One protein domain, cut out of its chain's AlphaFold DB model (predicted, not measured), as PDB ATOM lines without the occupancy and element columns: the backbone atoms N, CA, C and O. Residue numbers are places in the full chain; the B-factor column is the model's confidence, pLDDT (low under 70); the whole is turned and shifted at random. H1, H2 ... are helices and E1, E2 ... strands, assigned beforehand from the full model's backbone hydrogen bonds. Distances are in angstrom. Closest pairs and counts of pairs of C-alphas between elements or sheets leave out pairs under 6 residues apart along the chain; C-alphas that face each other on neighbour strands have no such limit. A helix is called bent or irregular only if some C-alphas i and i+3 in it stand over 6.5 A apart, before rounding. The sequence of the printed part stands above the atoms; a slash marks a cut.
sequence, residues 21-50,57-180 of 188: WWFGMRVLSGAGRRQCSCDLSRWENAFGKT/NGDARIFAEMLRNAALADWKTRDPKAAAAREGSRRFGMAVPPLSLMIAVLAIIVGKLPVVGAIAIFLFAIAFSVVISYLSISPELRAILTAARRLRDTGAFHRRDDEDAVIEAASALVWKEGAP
ATOM      1  N   TRP A  21     158.634  84.052 148.466       83.44
ATOM      2  CA  TRP A  21     159.858  83.479 147.912       83.44
ATOM      3  C   TRP A  21     160.981  83.451 148.957       83.44
ATOM      4  O   TRP A  21     161.588  82.400 149.173       83.44
ATOM      5  N   TRP A  22     161.192  84.569 149.658       85.50
ATOM      6  CA  TRP A  22     162.276  84.739 150.626       85.50
ATOM      7  C   TRP A  22     162.077  83.927 151.910       85.50
ATOM      8  O   TRP A  22     162.993  83.224 152.327       85.50
ATOM      9  N   PHE A  23     160.889  83.989 152.519       84.12
ATOM     10  CA  PHE A  23     160.608  83.346 153.811       84.12
ATOM     11  C   PHE A  23     159.989  81.953 153.687       84.12
ATOM     12  O   PHE A  23     160.082  81.160 154.615       84.12
ATOM     13  N   GLY A  24     159.346  81.643 152.560       82.25
ATOM     14  CA  GLY A  24     158.701  80.350 152.339       82.25
ATOM     15  C   GLY A  24     159.580  79.402 151.532       82.25
ATOM     16  O   GLY A  24     160.116  78.421 152.043       82.25
ATOM     17  N   MET A  25     159.712  79.669 150.234       81.44
ATOM     18  CA  MET A  25     160.299  78.697 149.305       81.44
ATOM     19  C   MET A  25     161.802  78.507 149.490       81.44
ATOM     20  O   MET A  25     162.264  77.368 149.475       81.44
ATOM     21  N   ARG A  26     162.557  79.589 149.713       85.75
ATOM     22  CA  ARG A  26     164.004  79.508 149.950       85.75
ATOM     23  C   ARG A  26     164.321  78.637 151.167       85.75
ATOM     24  O   ARG A  26     165.122  77.711 151.061       85.75
ATOM     25  N   VAL A  27     163.631  78.871 152.281       83.50
ATOM     26  CA  VAL A  27     163.800  78.104 153.525       83.50
ATOM     27  C   VAL A  27     163.400  76.639 153.335       83.50
ATOM     28  O   VAL A  27     164.155  75.737 153.691       83.50
ATOM     29  N   LEU A  28     162.261  76.374 152.687       83.38
ATOM     30  CA  LEU A  28     161.807  75.003 152.425       83.38
ATOM     31  C   LEU A  28     162.723  74.233 151.466       83.38
ATOM     32  O   LEU A  28     162.802  73.011 151.557       83.38
ATOM     33  N   SER A  29     163.410  74.921 150.552       82.50
ATOM     34  CA  SER A  29     164.384  74.290 149.655       82.50
ATOM     35  C   SER A  29     165.697  73.914 150.351       82.50
ATOM     36  O   SER A  29     166.337  72.954 149.931       82.50
ATOM     37  N   GLY A  30     166.067  74.642 151.413       85.94
ATOM     38  CA  GLY A  30     167.256  74.387 152.228       85.94
ATOM     39  C   GLY A  30     166.937  73.532 153.453       85.94
ATOM     40  O   GLY A  30     167.091  72.314 153.422       85.94
ATOM     41  N   ALA A  31     166.461  74.174 154.524       81.31
ATOM     42  CA  ALA A  31     166.151  73.529 155.802       81.31
ATOM     43  C   ALA A  31     165.083  72.435 155.666       81.31
ATOM     44  O   ALA A  31     165.175  71.393 156.306       81.31
ATOM     45  N   GLY A  32     164.103  72.643 154.781       76.81
ATOM     46  CA  GLY A  32     162.986  71.720 154.598       76.81
ATOM     47  C   GLY A  32     163.349  70.355 154.015       76.81
ATOM     48  O   GLY A  32     162.508  69.479 154.153       76.81
ATOM     49  N   ARG A  33     164.540  70.190 153.406       86.25
ATOM     50  CA  ARG A  33     165.056  68.927 152.826       86.25
ATOM     51  C   ARG A  33     166.007  68.155 153.754       86.25
ATOM     52  O   ARG A  33     166.613  67.157 153.352       86.25
ATOM     53  N   ARG A  34     166.244  68.672 154.962       86.12
ATOM     54  CA  ARG A  34     167.190  68.082 155.908       86.12
ATOM     55  C   ARG A  34     166.576  66.831 156.528       86.12
ATOM     56  O   ARG A  34     165.484  66.879 157.092       86.12
ATOM     57  N   GLN A  35     167.307  65.720 156.472       88.94
ATOM     58  CA  GLN A  35     166.895  64.503 157.164       88.94
ATOM     59  C   GLN A  35     167.003  64.700 158.674       88.94
ATOM     60  O   GLN A  35     168.079  65.000 159.185       88.94
ATOM     61  N   CYS A  36     165.884  64.509 159.363       86.81
ATOM     62  CA  CYS A  36     165.775  64.647 160.808       86.81
ATOM     63  C   CYS A  36     165.391  63.302 161.432       86.81
ATOM     64  O   CYS A  36     164.635  62.525 160.838       86.81
ATOM     65  N   SER A  37     165.899  63.040 162.639       86.69
ATOM     66  CA  SER A  37     165.533  61.868 163.441       86.69
ATOM     67  C   SER A  37     164.797  62.305 164.705       86.69
ATOM     68  O   SER A  37     165.330  63.075 165.508       86.69
ATOM     69  N   CYS A  38     163.573  61.810 164.872       87.19
ATOM     70  CA  CYS A  38     162.680  62.144 165.974       87.19
ATOM     71  C   CYS A  38     162.359  60.897 166.801       87.19
ATOM     72  O   CYS A  38     162.114  59.819 166.261       87.19
ATOM     73  N   ASP A  39     162.298  61.047 168.117       88.12
ATOM     74  CA  ASP A  39     161.740  60.048 169.018       88.12
ATOM     75  C   ASP A  39     160.205  60.151 169.010       88.12
ATOM     76  O   ASP A  39     159.620  61.129 169.484       88.12
ATOM     77  N   LEU A  40     159.551  59.143 168.428       86.25
ATOM     78  CA  LEU A  40     158.098  59.120 168.239       86.25
ATOM     79  C   LEU A  40     157.346  59.109 169.574       86.25
ATOM     80  O   LEU A  40     156.300  59.741 169.677       86.25
ATOM     81  N   SER A  41     157.889  58.458 170.607       86.56
ATOM     82  CA  SER A  41     157.240  58.379 171.920       86.56
ATOM     83  C   SER A  41     157.239  59.733 172.630       86.56
ATOM     84  O   SER A  41     156.244  60.126 173.237       86.56
ATOM     85  N   ARG A  42     158.334  60.494 172.514       86.44
ATOM     86  CA  ARG A  42     158.418  61.855 173.071       86.44
ATOM     87  C   ARG A  42     157.520  62.832 172.325       86.44
ATOM     88  O   ARG A  42     156.884  63.676 172.952       86.44
ATOM     89  N   TRP A  43     157.436  62.696 171.002       86.94
ATOM     90  CA  TRP A  43     156.515  63.484 170.186       86.94
ATOM     91  C   TRP A  43     155.052  63.201 170.539       86.94
ATOM     92  O   TRP A  43     154.263  64.132 170.701       86.94
ATOM     93  N   GLU A  44     154.694  61.926 170.703       87.62
ATOM     94  CA  GLU A  44     153.349  61.506 171.099       87.62
ATOM     95  C   GLU A  44     152.939  62.114 172.442       87.62
ATOM     96  O   GLU A  44     151.837  62.639 172.570       87.62
ATOM     97  N   ASN A  45     153.843  62.120 173.421       85.94
ATOM     98  CA  ASN A  45     153.585  62.739 174.719       85.94
ATOM     99  C   ASN A  45     153.377  64.262 174.617       85.94
ATOM    100  O   ASN A  45     152.649  64.835 175.424       85.94
ATOM    101  N   ALA A  46     153.995  64.920 173.631       82.50
ATOM    102  CA  ALA A  46     153.911  66.367 173.441       82.50
ATOM    103  C   ALA A  46     152.640  66.818 172.697       82.50
ATOM    104  O   ALA A  46     152.055  67.849 173.037       82.50
ATOM    105  N   PHE A  47     152.233  66.075 171.663       84.31
ATOM    106  CA  PHE A  47     151.188  66.494 170.712       84.31
ATOM    107  C   PHE A  47     150.034  65.495 170.558       84.31
ATOM    108  O   PHE A  47     149.080  65.764 169.826       84.31
ATOM    109  N   GLY A  48     150.096  64.358 171.250       83.00
ATOM    110  CA  GLY A  48     149.134  63.267 171.145       83.00
ATOM    111  C   GLY A  48     149.310  62.410 169.886       83.00
ATOM    112  O   GLY A  48     150.054  62.734 168.960       83.00
ATOM    113  N   LYS A  49     148.561  61.302 169.831       77.75
ATOM    114  CA  LYS A  49     148.574  60.334 168.714       77.75
ATOM    115  C   LYS A  49     148.075  60.902 167.383       77.75
ATOM    116  O   LYS A  49     148.354  60.345 166.328       77.75
ATOM    117  N   THR A  50     147.319  61.994 167.420       72.06
ATOM    118  CA  THR A  50     146.618  62.561 166.259       72.06
ATOM    119  C   THR A  50     147.551  63.219 165.243       72.06
ATOM    120  O   THR A  50     147.185  63.356 164.079       72.06
ATOM    121  N   ASN A  57     162.519  58.619 161.107       85.31
ATOM    122  CA  ASN A  57     163.399  59.419 160.264       85.31
ATOM    123  C   ASN A  57     162.600  59.936 159.078       85.31
ATOM    124  O   ASN A  57     161.884  59.166 158.437       85.31
ATOM    125  N   GLY A  58     162.733  61.215 158.773       84.56
ATOM    126  CA  GLY A  58     161.957  61.843 157.716       84.56
ATOM    127  C   GLY A  58     162.511  63.200 157.339       84.56
ATOM    128  O   GLY A  58     163.471  63.696 157.934       84.56
ATOM    129  N   ASP A  59     161.896  63.789 156.327       88.38
ATOM    130  CA  ASP A  59     162.255  65.126 155.896       88.38
ATOM    131  C   ASP A  59     161.766  66.170 156.910       88.38
ATOM    132  O   ASP A  59     160.640  66.064 157.409       88.38
ATOM    133  N   ALA A  60     162.572  67.197 157.193       87.94
ATOM    134  CA  ALA A  60     162.214  68.299 158.093       87.94
ATOM    135  C   ALA A  60     160.856  68.909 157.731       87.94
ATOM    136  O   ALA A  60     160.068  69.266 158.608       87.94
ATOM    137  N   ARG A  61     160.535  68.970 156.435       88.38
ATOM    138  CA  ARG A  61     159.237  69.432 155.951       88.38
ATOM    139  C   ARG A  61     158.056  68.600 156.463       88.38
ATOM    140  O   ARG A  61     157.029  69.181 156.790       88.38
ATOM    141  N   ILE A  62     158.178  67.275 156.538       88.44
ATOM    142  CA  ILE A  62     157.084  66.402 156.998       88.44
ATOM    143  C   ILE A  62     156.831  66.640 158.488       88.44
ATOM    144  O   ILE A  62     155.690  66.825 158.908       88.44
ATOM    145  N   PHE A  63     157.900  66.714 159.284       89.31
ATOM    146  CA  PHE A  63     157.795  67.055 160.702       89.31
ATOM    147  C   PHE A  63     157.240  68.467 160.910       89.31
ATOM    148  O   PHE A  63     156.428  68.681 161.805       89.31
ATOM    149  N   ALA A  64     157.616  69.420 160.058       89.81
ATOM    150  CA  ALA A  64     157.102  70.784 160.085       89.81
ATOM    151  C   ALA A  64     155.603  70.862 159.753       89.81
ATOM    152  O   ALA A  64     154.871  71.604 160.409       89.81
ATOM    153  N   GLU A  65     155.131  70.086 158.771       90.38
ATOM    154  CA  GLU A  65     153.706  69.964 158.437       90.38
ATOM    155  C   GLU A  65     152.922  69.394 159.635       90.38
ATOM    156  O   GLU A  65     151.894  69.957 160.021       90.38
ATOM    157  N   MET A  66     153.446  68.357 160.300       90.12
ATOM    158  CA  MET A  66     152.827  67.782 161.503       90.12
ATOM    159  C   MET A  66     152.835  68.745 162.696       90.12
ATOM    160  O   MET A  66     151.796  68.930 163.333       90.12
ATOM    161  N   LEU A  67     153.965  69.407 162.969       90.62
ATOM    162  CA  LEU A  67     154.092  70.402 164.039       90.62
ATOM    163  C   LEU A  67     153.093  71.539 163.844       90.62
ATOM    164  O   LEU A  67     152.420  71.960 164.784       90.62
ATOM    165  N   ARG A  68     152.974  72.030 162.608       91.38
ATOM    166  CA  ARG A  68     152.027  73.084 162.265       91.38
ATOM    167  C   ARG A  68     150.585  72.624 162.454       91.38
ATOM    168  O   ARG A  68     149.796  73.374 163.021       91.38
ATOM    169  N   ASN A  69     150.233  71.416 162.023       90.75
ATOM    170  CA  ASN A  69     148.883  70.882 162.202       90.75
ATOM    171  C   ASN A  69     148.521  70.737 163.687       90.75
ATOM    172  O   ASN A  69     147.434  71.156 164.084       90.75
ATOM    173  N   ALA A  70     149.450  70.247 164.511       90.00
ATOM    174  CA  ALA A  70     149.277  70.186 165.960       90.00
ATOM    175  C   ALA A  70     149.128  71.586 166.580       90.00
ATOM    176  O   ALA A  70     148.229  71.822 167.389       90.00
ATOM    177  N   ALA A  71     149.959  72.545 166.156       89.75
ATOM    178  CA  ALA A  71     149.890  73.929 166.614       89.75
ATOM    179  C   ALA A  71     148.550  74.593 166.266       89.75
ATOM    180  O   ALA A  71     147.984  75.309 167.087       89.75
ATOM    181  N   LEU A  72     148.030  74.348 165.061       89.25
ATOM    182  CA  LEU A  72     146.742  74.871 164.608       89.25
ATOM    183  C   LEU A  72     145.565  74.219 165.334       89.25
ATOM    184  O   LEU A  72     144.610  74.917 165.675       89.25
ATOM    185  N   ALA A  73     145.629  72.911 165.591       89.19
ATOM    186  CA  ALA A  73     144.608  72.202 166.355       89.19
ATOM    187  C   ALA A  73     144.506  72.760 167.782       89.19
ATOM    188  O   ALA A  73     143.415  73.101 168.236       89.19
ATOM    189  N   ASP A  74     145.646  72.945 168.444       88.12
ATOM    190  CA  ASP A  74     145.701  73.498 169.798       88.12
ATOM    191  C   ASP A  74     145.422  75.012 169.842       88.12
ATOM    192  O   ASP A  74     144.921  75.553 170.823       88.12
ATOM    193  N   TRP A  75     145.707  75.741 168.763       89.44
ATOM    194  CA  TRP A  75     145.294  77.138 168.662       89.44
ATOM    195  C   TRP A  75     143.778  77.271 168.501       89.44
ATOM    196  O   TRP A  75     143.172  78.154 169.103       89.44
ATOM    197  N   LYS A  76     143.143  76.370 167.744       88.75
ATOM    198  CA  LYS A  76     141.688  76.360 167.550       88.75
ATOM    199  C   LYS A  76     140.929  76.094 168.851       88.75
ATOM    200  O   LYS A  76     139.848  76.653 169.027       88.75
ATOM    201  N   THR A  77     141.475  75.272 169.746       88.94
ATOM    202  CA  THR A  77     140.888  75.022 171.072       88.94
ATOM    203  C   THR A  77     141.088  76.207 172.016       88.94
ATOM    204  O   THR A  77     140.156  76.561 172.734       88.94
ATOM    205  N   ARG A  78     142.266  76.848 171.995       87.75
ATOM    206  CA  ARG A  78     142.583  77.992 172.864       87.75
ATOM    207  C   ARG A  78     141.882  79.289 172.451       87.75
ATOM    208  O   ARG A  78     141.304  79.952 173.303       87.75
ATOM    209  N   ASP A  79     141.897  79.625 171.161       86.81
ATOM    210  CA  ASP A  79     141.348  80.874 170.614       86.81
ATOM    211  C   ASP A  79     140.480  80.623 169.363       86.81
ATOM    212  O   ASP A  79     140.868  80.956 168.231       86.81
ATOM    213  N   PRO A  80     139.252  80.099 169.530       87.25
ATOM    214  CA  PRO A  80     138.389  79.744 168.403       87.25
ATOM    215  C   PRO A  80     138.007  80.954 167.540       87.25
ATOM    216  O   PRO A  80     137.856  80.820 166.327       87.25
ATOM    217  N   LYS A  81     137.897  82.154 168.129       85.06
ATOM    218  CA  LYS A  81     137.579  83.390 167.390       85.06
ATOM    219  C   LYS A  81     138.689  83.774 166.410       85.06
ATOM    220  O   LYS A  81     138.407  84.109 165.263       85.06
ATOM    221  N   ALA A  82     139.945  83.711 166.851       81.12
ATOM    222  CA  ALA A  82     141.089  84.070 166.021       81.12
ATOM    223  C   ALA A  82     141.330  83.017 164.924       81.12
ATOM    224  O   ALA A  82     141.583  83.374 163.770       81.12
ATOM    225  N   ALA A  83     141.152  81.735 165.257       81.00
ATOM    226  CA  ALA A  83     141.195  80.644 164.288       81.00
ATOM    227  C   ALA A  83     140.083  80.773 163.227       81.00
ATOM    228  O   ALA A  83     140.357  80.664 162.031       81.00
ATOM    229  N   ALA A  84     138.850  81.093 163.634       83.00
ATOM    230  CA  ALA A  84     137.735  81.319 162.713       83.00
ATOM    231  C   ALA A  84     137.961  82.540 161.808       83.00
ATOM    232  O   ALA A  84     137.696  82.472 160.608       83.00
ATOM    233  N   ALA A  85     138.506  83.638 162.343       79.62
ATOM    234  CA  ALA A  85     138.866  84.814 161.548       79.62
ATOM    235  C   ALA A  85     139.929  84.481 160.486       79.62
ATOM    236  O   ALA A  85     139.819  84.907 159.333       79.62
ATOM    237  N   ARG A  86     140.927  83.659 160.836       79.56
ATOM    238  CA  ARG A  86     141.937  83.169 159.890       79.56
ATOM    239  C   ARG A  86     141.322  82.280 158.816       79.56
ATOM    240  O   ARG A  86     141.611  82.468 157.635       79.56
ATOM    241  N   GLU A  87     140.465  81.342 159.183       82.56
ATOM    242  CA  GLU A  87     139.804  80.476 158.208       82.56
ATOM    243  C   GLU A  87     138.891  81.284 157.270       82.56
ATOM    244  O   GLU A  87     138.927  81.089 156.055       82.56
ATOM    245  N   GLY A  88     138.171  82.274 157.806       80.88
ATOM    246  CA  GLY A  88     137.405  83.249 157.031       80.88
ATOM    247  C   GLY A  88     138.277  84.036 156.053       80.88
ATOM    248  O   GLY A  88     137.937  84.134 154.876       80.88
ATOM    249  N   SER A  89     139.445  84.512 156.497       79.81
ATOM    250  CA  SER A  89     140.415  85.212 155.642       79.81
ATOM    251  C   SER A  89     140.921  84.339 154.487       79.81
ATOM    252  O   SER A  89     140.984  84.796 153.347       79.81
ATOM    253  N   ARG A  90     141.202  83.053 154.750       77.88
ATOM    254  CA  ARG A  90     141.619  82.084 153.726       77.88
ATOM    255  C   ARG A  90     140.497  81.821 152.728       77.88
ATOM    256  O   ARG A  90     140.733  81.859 151.523       77.88
ATOM    257  N   ARG A  91     139.272  81.587 153.210       81.38
ATOM    258  CA  ARG A  91     138.091  81.373 152.356       81.38
ATOM    259  C   ARG A  91     137.813  82.591 151.480       81.38
ATOM    260  O   ARG A  91     137.603  82.433 150.283       81.38
ATOM    261  N   PHE A  92     137.899  83.793 152.045       78.94
ATOM    262  CA  PHE A  92     137.789  85.044 151.301       78.94
ATOM    263  C   PHE A  92     138.874  85.141 150.226       78.94
ATOM    264  O   PHE A  92     138.570  85.389 149.063       78.94
ATOM    265  N   GLY A  93     140.128  84.843 150.574       74.69
ATOM    266  CA  GLY A  93     141.226  84.895 149.617       74.69
ATOM    267  C   GLY A  93     141.143  83.870 148.482       74.69
ATOM    268  O   GLY A  93     141.689  84.119 147.407       74.69
ATOM    269  N   MET A  94     140.427  82.760 148.687       78.44
ATOM    270  CA  MET A  94     140.115  81.769 147.652       78.44
ATOM    271  C   MET A  94     138.891  82.152 146.806       78.44
ATOM    272  O   MET A  94     138.895  81.924 145.600       78.44
ATOM    273  N   ALA A  95     137.859  82.747 147.411       79.56
ATOM    274  CA  ALA A  95     136.591  83.057 146.746       79.56
ATOM    275  C   ALA A  95     136.602  84.387 145.973       79.56
ATOM    276  O   ALA A  95     135.950  84.518 144.938       79.56
ATOM    277  N   VAL A  96     137.343  85.386 146.452       82.12
ATOM    278  CA  VAL A  96     137.331  86.744 145.888       82.12
ATOM    279  C   VAL A  96     137.940  86.832 144.488       82.12
ATOM    280  O   VAL A  96     137.311  87.458 143.635       82.12
ATOM    281  N   PRO A  97     139.096  86.207 144.184       77.25
ATOM    282  CA  PRO A  97     139.652  86.251 142.836       77.25
ATOM    283  C   PRO A  97     138.681  85.755 141.743       77.25
ATOM    284  O   PRO A  97     138.420  86.530 140.821       77.25
ATOM    285  N   PRO A  98     138.061  84.557 141.825       79.56
ATOM    286  CA  PRO A  98     137.139  84.100 140.781       79.56
ATOM    287  C   PRO A  98     135.856  84.941 140.699       79.56
ATOM    288  O   PRO A  98     135.395  85.236 139.597       79.56
ATOM    289  N   LEU A  99     135.307  85.401 141.833       81.44
ATOM    290  CA  LEU A  99     134.144  86.298 141.830       81.44
ATOM    291  C   LEU A  99     134.464  87.638 141.159       81.44
ATOM    292  O   LEU A  99     133.682  88.126 140.343       81.44
ATOM    293  N   SER A 100     135.632  88.214 141.453       81.94
ATOM    294  CA  SER A 100     136.067  89.465 140.831       81.94
ATOM    295  C   SER A 100     136.279  89.317 139.324       81.94
ATOM    296  O   SER A 100     135.928  90.227 138.576       81.94
ATOM    297  N   LEU A 101     136.763  88.157 138.862       81.19
ATOM    298  CA  LEU A 101     136.894  87.850 137.438       81.19
ATOM    299  C   LEU A 101     135.524  87.796 136.752       81.19
ATOM    300  O   LEU A 101     135.342  88.400 135.700       81.19
ATOM    301  N   MET A 102     134.548  87.123 137.366       82.94
ATOM    302  CA  MET A 102     133.185  87.031 136.835       82.94
ATOM    303  C   MET A 102     132.537  88.416 136.703       82.94
ATOM    304  O   MET A 102     131.985  88.747 135.655       82.94
ATOM    305  N   ILE A 103     132.654  89.252 137.742       82.12
ATOM    306  CA  ILE A 103     132.133  90.627 137.736       82.12
ATOM    307  C   ILE A 103     132.840  91.469 136.668       82.12
ATOM    308  O   ILE A 103     132.185  92.216 135.941       82.12
ATOM    309  N   ALA A 104     134.162  91.330 136.538       80.12
ATOM    310  CA  ALA A 104     134.957  92.033 135.538       80.12
ATOM    311  C   ALA A 104     134.524  91.676 134.105       80.12
ATOM    312  O   ALA A 104     134.335  92.574 133.287       80.12
ATOM    313  N   VAL A 105     134.301  90.391 133.809       81.56
ATOM    314  CA  VAL A 105     133.812  89.928 132.497       81.56
ATOM    315  C   VAL A 105     132.414  90.476 132.208       81.56
ATOM    316  O   VAL A 105     132.186  91.034 131.136       81.56
ATOM    317  N   LEU A 106     131.493  90.391 133.171       79.94
ATOM    318  CA  LEU A 106     130.131  90.901 133.007       79.94
ATOM    319  C   LEU A 106     130.119  92.416 132.748       79.94
ATOM    320  O   LEU A 106     129.386  92.906 131.891       79.94
ATOM    321  N   ALA A 107     130.970  93.164 133.447       79.19
ATOM    322  CA  ALA A 107     131.089  94.606 133.282       79.19
ATOM    323  C   ALA A 107     131.610  95.029 131.899       79.19
ATOM    324  O   ALA A 107     131.179  96.063 131.380       79.19
ATOM    325  N   ILE A 108     132.503  94.230 131.305       81.50
ATOM    326  CA  ILE A 108     132.972  94.418 129.926       81.50
ATOM    327  C   ILE A 108     131.822  94.163 128.946       81.50
ATOM    328  O   ILE A 108     131.577  94.991 128.073       81.50
ATOM    329  N   ILE A 109     131.086  93.056 129.112       82.62
ATOM    330  CA  ILE A 109     129.980  92.668 128.216       82.62
ATOM    331  C   ILE A 109     128.873  93.730 128.199       82.62
ATOM    332  O   ILE A 109     128.345  94.064 127.145       82.62
ATOM    333  N   VAL A 110     128.548  94.302 129.360       83.38
ATOM    334  CA  VAL A 110     127.508  95.337 129.495       83.38
ATOM    335  C   VAL A 110     127.988  96.710 128.979       83.38
ATOM    336  O   VAL A 110     127.231  97.677 128.991       83.38
ATOM    337  N   GLY A 111     129.247  96.833 128.536       77.12
ATOM    338  CA  GLY A 111     129.816  98.073 127.993       77.12
ATOM    339  C   GLY A 111     129.979  99.194 129.024       77.12
ATOM    340  O   GLY A 111     130.305 100.324 128.669       77.12
ATOM    341  N   LYS A 112     129.759  98.901 130.312       76.00
ATOM    342  CA  LYS A 112     129.807  99.889 131.400       76.00
ATOM    343  C   LYS A 112     131.224 100.207 131.859       76.00
ATOM    344  O   LYS A 112     131.430 101.243 132.486       76.00
ATOM    345  N   LEU A 113     132.192  99.332 131.586       72.94
ATOM    346  CA  LEU A 113     133.575  99.500 132.022       72.94
ATOM    347  C   LEU A 113     134.559  99.246 130.871       72.94
ATOM    348  O   LEU A 113     134.457  98.223 130.194       72.94
ATOM    349  N   PRO A 114     135.559 100.128 130.672       81.50
ATOM    350  CA  PRO A 114     136.662  99.838 129.768       81.50
ATOM    351  C   PRO A 114     137.464  98.641 130.294       81.50
ATOM    352  O   PRO A 114     137.610  98.468 131.507       81.50
ATOM    353  N   VAL A 115     138.057  97.857 129.388       78.56
ATOM    354  CA  VAL A 115     138.855  96.654 129.716       78.56
ATOM    355  C   VAL A 115     139.927  96.942 130.777       78.56
ATOM    356  O   VAL A 115     140.140  96.154 131.696       78.56
ATOM    357  N   VAL A 116     140.549  98.124 130.721       79.81
ATOM    358  CA  VAL A 116     141.548  98.575 131.709       79.81
ATOM    359  C   VAL A 116     140.960  98.689 133.124       79.81
ATOM    360  O   VAL A 116     141.636  98.373 134.101       79.81
ATOM    361  N   GLY A 117     139.699  99.110 133.254       76.69
ATOM    362  CA  GLY A 117     138.997  99.183 134.536       76.69
ATOM    363  C   GLY A 117     138.674  97.801 135.104       76.69
ATOM    364  O   GLY A 117     138.864  97.570 136.294       76.69
ATOM    365  N   ALA A 118     138.273  96.861 134.246       77.56
ATOM    366  CA  ALA A 118     138.009  95.476 134.631       77.56
ATOM    367  C   ALA A 118     139.269  94.779 135.183       77.56
ATOM    368  O   ALA A 118     139.223  94.149 136.242       77.56
ATOM    369  N   ILE A 119     140.420  94.979 134.530       79.44
ATOM    370  CA  ILE A 119     141.723  94.480 135.000       79.44
ATOM    371  C   ILE A 119     142.104  95.116 136.344       79.44
ATOM    372  O   ILE A 119     142.577  94.421 137.242       79.44
ATOM    373  N   ALA A 120     141.879  96.422 136.514       79.56
ATOM    374  CA  ALA A 120     142.192  97.114 137.762       79.56
ATOM    375  C   ALA A 120     141.371  96.581 138.951       79.56
ATOM    376  O   ALA A 120     141.929  96.381 140.027       79.56
ATOM    377  N   ILE A 121     140.075  96.303 138.757       79.44
ATOM    378  CA  ILE A 121     139.200  95.724 139.793       79.44
ATOM    379  C   ILE A 121     139.686  94.327 140.188       79.44
ATOM    380  O   ILE A 121     139.793  94.021 141.376       79.44
ATOM    381  N   PHE A 122     140.033  93.498 139.203       81.00
ATOM    382  CA  PHE A 122     140.559  92.157 139.441       81.00
ATOM    383  C   PHE A 122     141.888  92.184 140.216       81.00
ATOM    384  O   PHE A 122     142.040  91.499 141.228       81.00
ATOM    385  N   LEU A 123     142.837  93.030 139.800       81.69
ATOM    386  CA  LEU A 123     144.114  93.194 140.502       81.69
ATOM    387  C   LEU A 123     143.924  93.724 141.922       81.69
ATOM    388  O   LEU A 123     144.580  93.248 142.847       81.69
ATOM    389  N   PHE A 124     143.008  94.672 142.120       81.62
ATOM    390  CA  PHE A 124     142.702  95.203 143.442       81.62
ATOM    391  C   PHE A 124     142.116  94.128 144.368       81.62
ATOM    392  O   PHE A 124     142.510  94.031 145.528       81.62
ATOM    393  N   ALA A 125     141.235  93.269 143.854       81.25
ATOM    394  CA  ALA A 125     140.669  92.154 144.606       81.25
ATOM    395  C   ALA A 125     141.749  91.151 145.062       81.25
ATOM    396  O   ALA A 125     141.732  90.694 146.209       81.25
ATOM    397  N   ILE A 126     142.733  90.858 144.203       81.62
ATOM    398  CA  ILE A 126     143.896  90.028 144.559       81.62
ATOM    399  C   ILE A 126     144.759  90.729 145.610       81.62
ATOM    400  O   ILE A 126     145.099  90.119 146.622       81.62
ATOM    401  N   ALA A 127     145.091  92.003 145.403       82.19
ATOM    402  CA  ALA A 127     145.885  92.793 146.339       82.19
ATOM    403  C   ALA A 127     145.242  92.836 147.733       82.19
ATOM    404  O   ALA A 127     145.908  92.622 148.744       82.19
ATOM    405  N   PHE A 128     143.929  93.038 147.789       82.06
ATOM    406  CA  PHE A 128     143.177  93.073 149.035       82.06
ATOM    407  C   PHE A 128     143.149  91.705 149.737       82.06
ATOM    408  O   PHE A 128     143.408  91.615 150.938       82.06
ATOM    409  N   SER A 129     142.925  90.626 148.978       81.25
ATOM    410  CA  SER A 129     143.032  89.241 149.464       81.25
ATOM    411  C   SER A 129     144.409  88.945 150.071       81.25
ATOM    412  O   SER A 129     144.507  88.360 151.156       81.25
ATOM    413  N   VAL A 130     145.476  89.401 149.411       82.62
ATOM    414  CA  VAL A 130     146.857  89.274 149.885       82.62
ATOM    415  C   VAL A 130     147.048  89.996 151.214       82.62
ATOM    416  O   VAL A 130     147.535  89.386 152.163       82.62
ATOM    417  N   VAL A 131     146.634  91.260 151.316       83.94
ATOM    418  CA  VAL A 131     146.804  92.062 152.538       83.94
ATOM    419  C   VAL A 131     146.110  91.399 153.728       83.94
ATOM    420  O   VAL A 131     146.731  91.202 154.772       83.94
ATOM    421  N   ILE A 132     144.858  90.973 153.559       81.69
ATOM    422  CA  ILE A 132     144.100  90.273 154.605       81.69
ATOM    423  C   ILE A 132     144.770  88.943 154.989       81.69
ATOM    424  O   ILE A 132     144.881  88.601 156.172       81.69
ATOM    425  N   SER A 133     145.253  88.189 154.002       78.44
ATOM    426  CA  SER A 133     145.917  86.913 154.262       78.44
ATOM    427  C   SER A 133     147.232  87.097 155.020       78.44
ATOM    428  O   SER A 133     147.512  86.314 155.920       78.44
ATOM    429  N   TYR A 134     147.993  88.155 154.732       82.19
ATOM    430  CA  TYR A 134     149.242  88.474 155.427       82.19
ATOM    431  C   TYR A 134     149.019  89.019 156.839       82.19
ATOM    432  O   TYR A 134     149.720  88.621 157.767       82.19
ATOM    433  N   LEU A 135     148.004  89.861 157.044       82.69
ATOM    434  CA  LEU A 135     147.639  90.350 158.380       82.69
ATOM    435  C   LEU A 135     147.297  89.201 159.340       82.69
ATOM    436  O   LEU A 135     147.553  89.285 160.541       82.69
ATOM    437  N   SER A 136     146.780  88.094 158.805       80.00
ATOM    438  CA  SER A 136     146.410  86.909 159.578       80.00
ATOM    439  C   SER A 136     147.541  85.875 159.757       80.00
ATOM    440  O   SER A 136     147.335  84.878 160.447       80.00
ATOM    441  N   ILE A 137     148.752  86.119 159.233       84.31
ATOM    442  CA  ILE A 137     149.939  85.256 159.433       84.31
ATOM    443  C   ILE A 137     150.485  85.356 160.864       84.31
ATOM    444  O   ILE A 137     150.901  84.355 161.445       84.31
ATOM    445  N   SER A 138     150.464  86.549 161.459       85.62
ATOM    446  CA  SER A 138     151.019  86.801 162.798       85.62
ATOM    447  C   SER A 138     150.505  85.854 163.899       85.62
ATOM    448  O   SER A 138     151.332  85.301 164.627       85.62
ATOM    449  N   PRO A 139     149.185  85.630 164.064       85.88
ATOM    450  CA  PRO A 139     148.694  84.697 165.079       85.88
ATOM    451  C   PRO A 139     149.063  83.235 164.779       85.88
ATOM    452  O   PRO A 139     149.369  82.489 165.705       85.88
ATOM    453  N   GLU A 140     149.124  82.844 163.502       85.75
ATOM    454  CA  GLU A 140     149.540  81.499 163.080       85.75
ATOM    455  C   GLU A 140     151.016  81.240 163.437       85.75
ATOM    456  O   GLU A 140     151.349  80.207 164.019       85.75
ATOM    457  N   LEU A 141     151.898  82.220 163.209       88.56
ATOM    458  CA  LEU A 141     153.301  82.145 163.633       88.56
ATOM    459  C   LEU A 141     153.443  82.042 165.157       88.56
ATOM    460  O   LEU A 141     154.261  81.265 165.645       88.56
ATOM    461  N   ARG A 142     152.636  82.778 165.931       89.94
ATOM    462  CA  ARG A 142     152.651  82.685 167.404       89.94
ATOM    463  C   ARG A 142     152.207  81.307 167.901       89.94
ATOM    464  O   ARG A 142     152.795  80.792 168.857       89.94
ATOM    465  N   ALA A 143     151.212  80.702 167.255       89.50
ATOM    466  CA  ALA A 143     150.785  79.339 167.557       89.50
ATOM    467  C   ALA A 143     151.928  78.339 167.326       89.50
ATOM    468  O   ALA A 143     152.237  77.548 168.221       89.50
ATOM    469  N   ILE A 144     152.625  78.443 166.189       91.19
ATOM    470  CA  ILE A 144     153.786  77.596 165.878       91.19
ATOM    471  C   ILE A 144     154.916  77.812 166.879       91.19
ATOM    472  O   ILE A 144     155.457  76.836 167.379       91.19
ATOM    473  N   LEU A 145     155.246  79.055 167.237       91.62
ATOM    474  CA  LEU A 145     156.282  79.328 168.240       91.62
ATOM    475  C   LEU A 145     155.935  78.731 169.609       91.62
ATOM    476  O   LEU A 145     156.822  78.287 170.334       91.62
ATOM    477  N   THR A 146     154.652  78.692 169.966       91.31
ATOM    478  CA  THR A 146     154.211  78.063 171.217       91.31
ATOM    479  C   THR A 146     154.360  76.543 171.159       91.31
ATOM    480  O   THR A 146     154.852  75.943 172.112       91.31
ATOM    481  N   ALA A 147     153.987  75.919 170.040       90.19
ATOM    482  CA  ALA A 147     154.205  74.490 169.819       90.19
ATOM    483  C   ALA A 147     155.702  74.141 169.756       90.19
ATOM    484  O   ALA A 147     156.121  73.142 170.326       90.19
ATOM    485  N   ALA A 148     156.519  74.999 169.149       90.31
ATOM    486  CA  ALA A 148     157.969  74.860 169.079       90.31
ATOM    487  C   ALA A 148     158.631  74.899 170.464       90.31
ATOM    488  O   ALA A 148     159.568  74.149 170.714       90.31
ATOM    489  N   ARG A 149     158.136  75.739 171.385       91.00
ATOM    490  CA  ARG A 149     158.600  75.727 172.783       91.00
ATOM    491  C   ARG A 149     158.296  74.393 173.454       91.00
ATOM    492  O   ARG A 149     159.213  73.778 173.973       91.00
ATOM    493  N   ARG A 150     157.061  73.893 173.326       88.81
ATOM    494  CA  ARG A 150     156.693  72.569 173.859       88.81
ATOM    495  C   ARG A 150     157.533  71.443 173.261       88.81
ATOM    496  O   ARG A 150     157.923  70.537 173.982       88.81
ATOM    497  N   LEU A 151     157.823  71.511 171.962       89.12
ATOM    498  CA  LEU A 151     158.687  70.547 171.282       89.12
ATOM    499  C   LEU A 151     160.109  70.542 171.864       89.12
ATOM    500  O   LEU A 151     160.684  69.477 172.065       89.12
ATOM    501  N   ARG A 152     160.661  71.726 172.151       89.62
ATOM    502  CA  ARG A 152     161.973  71.859 172.801       89.62
ATOM    503  C   ARG A 152     161.950  71.342 174.236       89.62
ATOM    504  O   ARG A 152     162.890  70.673 174.649       89.62
ATOM    505  N   ASP A 153     160.875  71.608 174.971       90.00
ATOM    506  CA  ASP A 153     160.724  71.155 176.356       90.00
ATOM    507  C   ASP A 153     160.661  69.620 176.453       90.00
ATOM    508  O   ASP A 153     161.135  69.041 177.430       90.00
ATOM    509  N   THR A 154     160.117  68.936 175.438       87.31
ATOM    510  CA  THR A 154     160.073  67.465 175.405       87.31
ATOM    511  C   THR A 154     161.354  66.810 174.893       87.31
ATOM    512  O   THR A 154     161.533  65.606 175.096       87.31
ATOM    513  N   GLY A 155     162.250  67.565 174.244       86.50
ATOM    514  CA  GLY A 155     163.497  67.046 173.675       86.50
ATOM    515  C   GLY A 155     163.245  65.863 172.739       86.50
ATOM    516  O   GLY A 155     163.844  64.794 172.904       86.50
ATOM    517  N   ALA A 156     162.270  66.013 171.838       86.44
ATOM    518  CA  ALA A 156     161.828  64.941 170.950       86.44
ATOM    519  C   ALA A 156     162.843  64.629 169.840       86.44
ATOM    520  O   ALA A 156     162.843  63.515 169.318       86.44
ATOM    521  N   PHE A 157     163.730  65.561 169.492       88.69
ATOM    522  CA  PHE A 157     164.798  65.304 168.533       88.69
ATOM    523  C   PHE A 157     166.124  65.059 169.239       88.69
ATOM    524  O   PHE A 157     166.413  65.583 170.310       88.69
ATOM    525  N   HIS A 158     166.966  64.253 168.598       83.38
ATOM    526  CA  HIS A 158     168.288  63.947 169.134       83.38
ATOM    527  C   HIS A 158     169.284  65.104 168.948       83.38
ATOM    528  O   HIS A 158     170.218  65.256 169.733       83.38
ATOM    529  N   ARG A 159     169.099  65.916 167.899       88.12
ATOM    530  CA  ARG A 159     169.959  67.053 167.557       88.12
ATOM    531  C   ARG A 159     169.154  68.342 167.561       88.12
ATOM    532  O   ARG A 159     168.109  68.421 166.925       88.12
ATOM    533  N   ARG A 160     169.711  69.373 168.193       87.06
ATOM    534  CA  ARG A 160     169.109  70.710 168.251       87.06
ATOM    535  C   ARG A 160     168.979  71.364 166.872       87.06
ATOM    536  O   ARG A 160     167.966  71.988 166.593       87.06
ATOM    537  N   ASP A 161     169.951  71.139 165.991       88.38
ATOM    538  CA  ASP A 161     169.897  71.636 164.610       88.38
ATOM    539  C   ASP A 161     168.698  71.089 163.823       88.38
ATOM    540  O   ASP A 161     168.176  71.761 162.935       88.38
ATOM    541  N   ASP A 162     168.278  69.857 164.122       86.81
ATOM    542  CA  ASP A 162     167.150  69.222 163.445       86.81
ATOM    543  C   ASP A 162     165.827  69.805 163.977       86.81
ATOM    544  O   ASP A 162     164.909  70.056 163.197       86.81
ATOM    545  N   GLU A 163     165.752  70.132 165.276       87.06
ATOM    546  CA  GLU A 163     164.632  70.898 165.851       87.06
ATOM    547  C   GLU A 163     164.507  72.272 165.202       87.06
ATOM    548  O   GLU A 163     163.419  72.669 164.784       87.06
ATOM    549  N   ASP A 164     165.622  72.992 165.103       89.94
ATOM    550  CA  ASP A 164     165.647  74.335 164.539       89.94
ATOM    551  C   ASP A 164     165.258  74.309 163.055       89.94
ATOM    552  O   ASP A 164     164.432  75.120 162.639       89.94
ATOM    553  N   ALA A 165     165.724  73.316 162.288       88.50
ATOM    554  CA  ALA A 165     165.314  73.122 160.897       88.50
ATOM    555  C   ALA A 165     163.806  72.849 160.754       88.50
ATOM    556  O   ALA A 165     163.164  73.388 159.849       88.50
ATOM    557  N   VAL A 166     163.215  72.050 161.649       90.12
ATOM    558  CA  VAL A 166     161.770  71.762 161.651       90.12
ATOM    559  C   VAL A 166     160.954  72.998 162.025       90.12
ATOM    560  O   VAL A 166     159.941  73.281 161.383       90.12
ATOM    561  N   ILE A 167     161.387  73.765 163.026       91.12
ATOM    562  CA  ILE A 167     160.715  75.006 163.442       91.12
ATOM    563  C   ILE A 167     160.794  76.054 162.325       91.12
ATOM    564  O   ILE A 167     159.791  76.699 162.001       91.12
ATOM    565  N   GLU A 168     161.962  76.199 161.699       90.56
ATOM    566  CA  GLU A 168     162.173  77.112 160.579       90.56
ATOM    567  C   GLU A 168     161.298  76.709 159.383       90.56
ATOM    568  O   GLU A 168     160.542  77.536 158.862       90.56
ATOM    569  N   ALA A 169     161.286  75.424 159.018       90.06
ATOM    570  CA  ALA A 169     160.422  74.892 157.970       90.06
ATOM    571  C   ALA A 169     158.927  75.070 158.294       90.06
ATOM    572  O   ALA A 169     158.149  75.415 157.402       90.06
ATOM    573  N   ALA A 170     158.508  74.918 159.555       90.06
ATOM    574  CA  ALA A 170     157.118  75.126 159.971       90.06
ATOM    575  C   ALA A 170     156.697  76.589 159.810       90.06
ATOM    576  O   ALA A 170     155.613  76.873 159.296       90.06
ATOM    577  N   SER A 171     157.574  77.528 160.171       89.25
ATOM    578  CA  SER A 171     157.346  78.954 159.934       89.25
ATOM    579  C   SER A 171     157.274  79.277 158.435       89.25
ATOM    580  O   SER A 171     156.383  80.005 157.995       89.25
ATOM    581  N   ALA A 172     158.133  78.655 157.625       88.81
ATOM    582  CA  ALA A 172     158.168  78.827 156.178       88.81
ATOM    583  C   ALA A 172     156.911  78.281 155.481       88.81
ATOM    584  O   ALA A 172     156.434  78.869 154.504       88.81
ATOM    585  N   LEU A 173     156.312  77.205 156.003       86.88
ATOM    586  CA  LEU A 173     155.018  76.699 155.534       86.88
ATOM    587  C   LEU A 173     153.893  77.719 155.728       86.88
ATOM    588  O   LEU A 173     153.039  77.836 154.851       86.88
ATOM    589  N   VAL A 174     153.908  78.509 156.807       87.31
ATOM    590  CA  VAL A 174     152.915  79.582 157.007       87.31
ATOM    591  C   VAL A 174     153.022  80.636 155.912       87.31
ATOM    592  O   VAL A 174     152.007  81.029 155.340       87.31
ATOM    593  N   TRP A 175     154.238  81.057 155.564       84.50
ATOM    594  CA  TRP A 175     154.466  82.006 154.469       84.50
ATOM    595  C   TRP A 175     154.088  81.417 153.107       84.50
ATOM    596  O   TRP A 175     153.520  82.110 152.259       84.50
ATOM    597  N   LYS A 176     154.339  80.120 152.901       82.75
ATOM    598  CA  LYS A 176     153.933  79.402 151.689       82.75
ATOM    599  C   LYS A 176     152.417  79.215 151.595       82.75
ATOM    600  O   LYS A 176     151.876  79.229 150.500       82.75
ATOM    601  N   GLU A 177     151.684  79.047 152.682       78.19
ATOM    602  CA  GLU A 177     150.222  78.914 152.604       78.19
ATOM    603  C   GLU A 177     149.471  80.235 152.805       78.19
ATOM    604  O   GLU A 177     148.266  80.309 152.576       78.19
ATOM    605  N   GLY A 178     150.162  81.288 153.239       72.00
ATOM    606  CA  GLY A 178     149.587  82.611 153.450       72.00
ATOM    607  C   GLY A 178     149.260  83.365 152.163       72.00
ATOM    608  O   GLY A 178     148.473  84.303 152.207       72.00
ATOM    609  N   ALA A 179     149.822  82.976 151.019       69.25
ATOM    610  CA  ALA A 179     149.528  83.631 149.746       69.25
ATOM    611  C   ALA A 179     148.332  82.965 149.031       69.25
ATOM    612  O   ALA A 179     148.199  81.740 149.092       69.25
ATOM    613  N   PRO A 180     147.484  83.731 148.315       66.12
ATOM    614  CA  PRO A 180     146.369  83.171 147.561       66.12
ATOM    615  C   PRO A 180     146.834  82.145 146.512       66.12
ATOM    616  O   PRO A 180     147.939  82.261 145.969       66.12
TER     617      PRO A 180
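Overview. This is residues 21 to 50 and 57 to 180 of the 188 residues of an uncharacterized protein of Akkermansiaceae bacterium (UniProt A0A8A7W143). A helical head is joined to a long helical arm: in the head H3 crosses the pair H6 and H7, with H1, H2 and a small two-strand sheet, E1 and E2, round them, and the arm is a hairpin of H4b and H5. H4 leads out from H3 through a bend, H5 leads back to H6, and the arm makes most of the length. The printed part has 154 residues, with seven named helices and two named strands in the order H1 E1 H2 E2 H3 H4 H5 H6 H7; the sheet is antiparallel and the class is mostly helix. The whole is loose, with a radius of gyration of the C-alphas of 19.6 A, and only just elongated, spanning 66 by 33 by 20 A.

Along the chain. The sheet consists of E1, residues 35 to 37, and E2, residues 57 to 59. H1, residues 21 to 33, begins with C-alpha 21 at (159.858, 83.479, 147.912), and H2 holds residues 40 to 47. H3, residues 60 to 78, is 26.4 A long. H4, residues 80 to 109, was assigned as one helix by its hydrogen bonds but is bent, C-alphas 94 and 97 being 6.6 A apart: its arms are H4a, residues 80 to 94, 20.9 A, and H4b, residues 97 to 109, 18.7 A. H5, residues 115 to 135, is 30.6 A long, H6, residues 137 to 154, is 26.0 A, and H7, residues 160 to 177, is 25.9 A, ending with C-alpha 177 at (150.222, 78.914, 152.604).

Arrangement. In the antiparallel pair E1 and E2, N 36 and O 58 are within hydrogen-bond range at 2.9 A. The closest C-alphas of E1 and H7 are those of Cys 36 and Asp 162, 5.5 A apart. H3 is the hub. It touches H7, closest at the C-alphas of Ala 64 and Ala 170, 4.3 A, at a steep tilt of 68 degrees, only just short of about perpendicular. With residues 67 to 75 alone H3 touches H6, about perpendicular at 73 degrees; the closest C-alphas are those of Ala 71 and Ile 144, 5.4 A. H6 and H7 form a helical hairpin at a shallow tilt of 20 degrees. H1 touches H7, with the C-alphas of Gly 24 and Ala 172 closest at 4.2 A, and H2 touches H6, with those of Arg 42 and Thr 154 closest at 6.3 A. H3 and H4a touch only at the corner, with Lys 76 and Ala 83 closest at 5.4 A between C-alphas. H4b and H5 form a helical hairpin at a shallow tilt of 14 degrees, opposite ways, closest at the C-alphas of Ala 104 and Ala 118, 4.7 A. H5 and H6 meet only through their link. Each O i to N i+4 pair is within hydrogen-bond range in H2, H3, H4a, H4b, H5, H6 and H7, and 6 of 9 are in H1.

Size, cuts and confidence. The C-alphas of Gly 111 and His 158, the two farthest apart, are 65.9 A apart. Residues 51 to 56 are not printed, and C-alphas 50 and 57 are 18.1 A apart across the cut. Of the links that are printed whole, none is long. Mean pLDDT of the printed part is 84.3, and residues 179 to 180 are under 70.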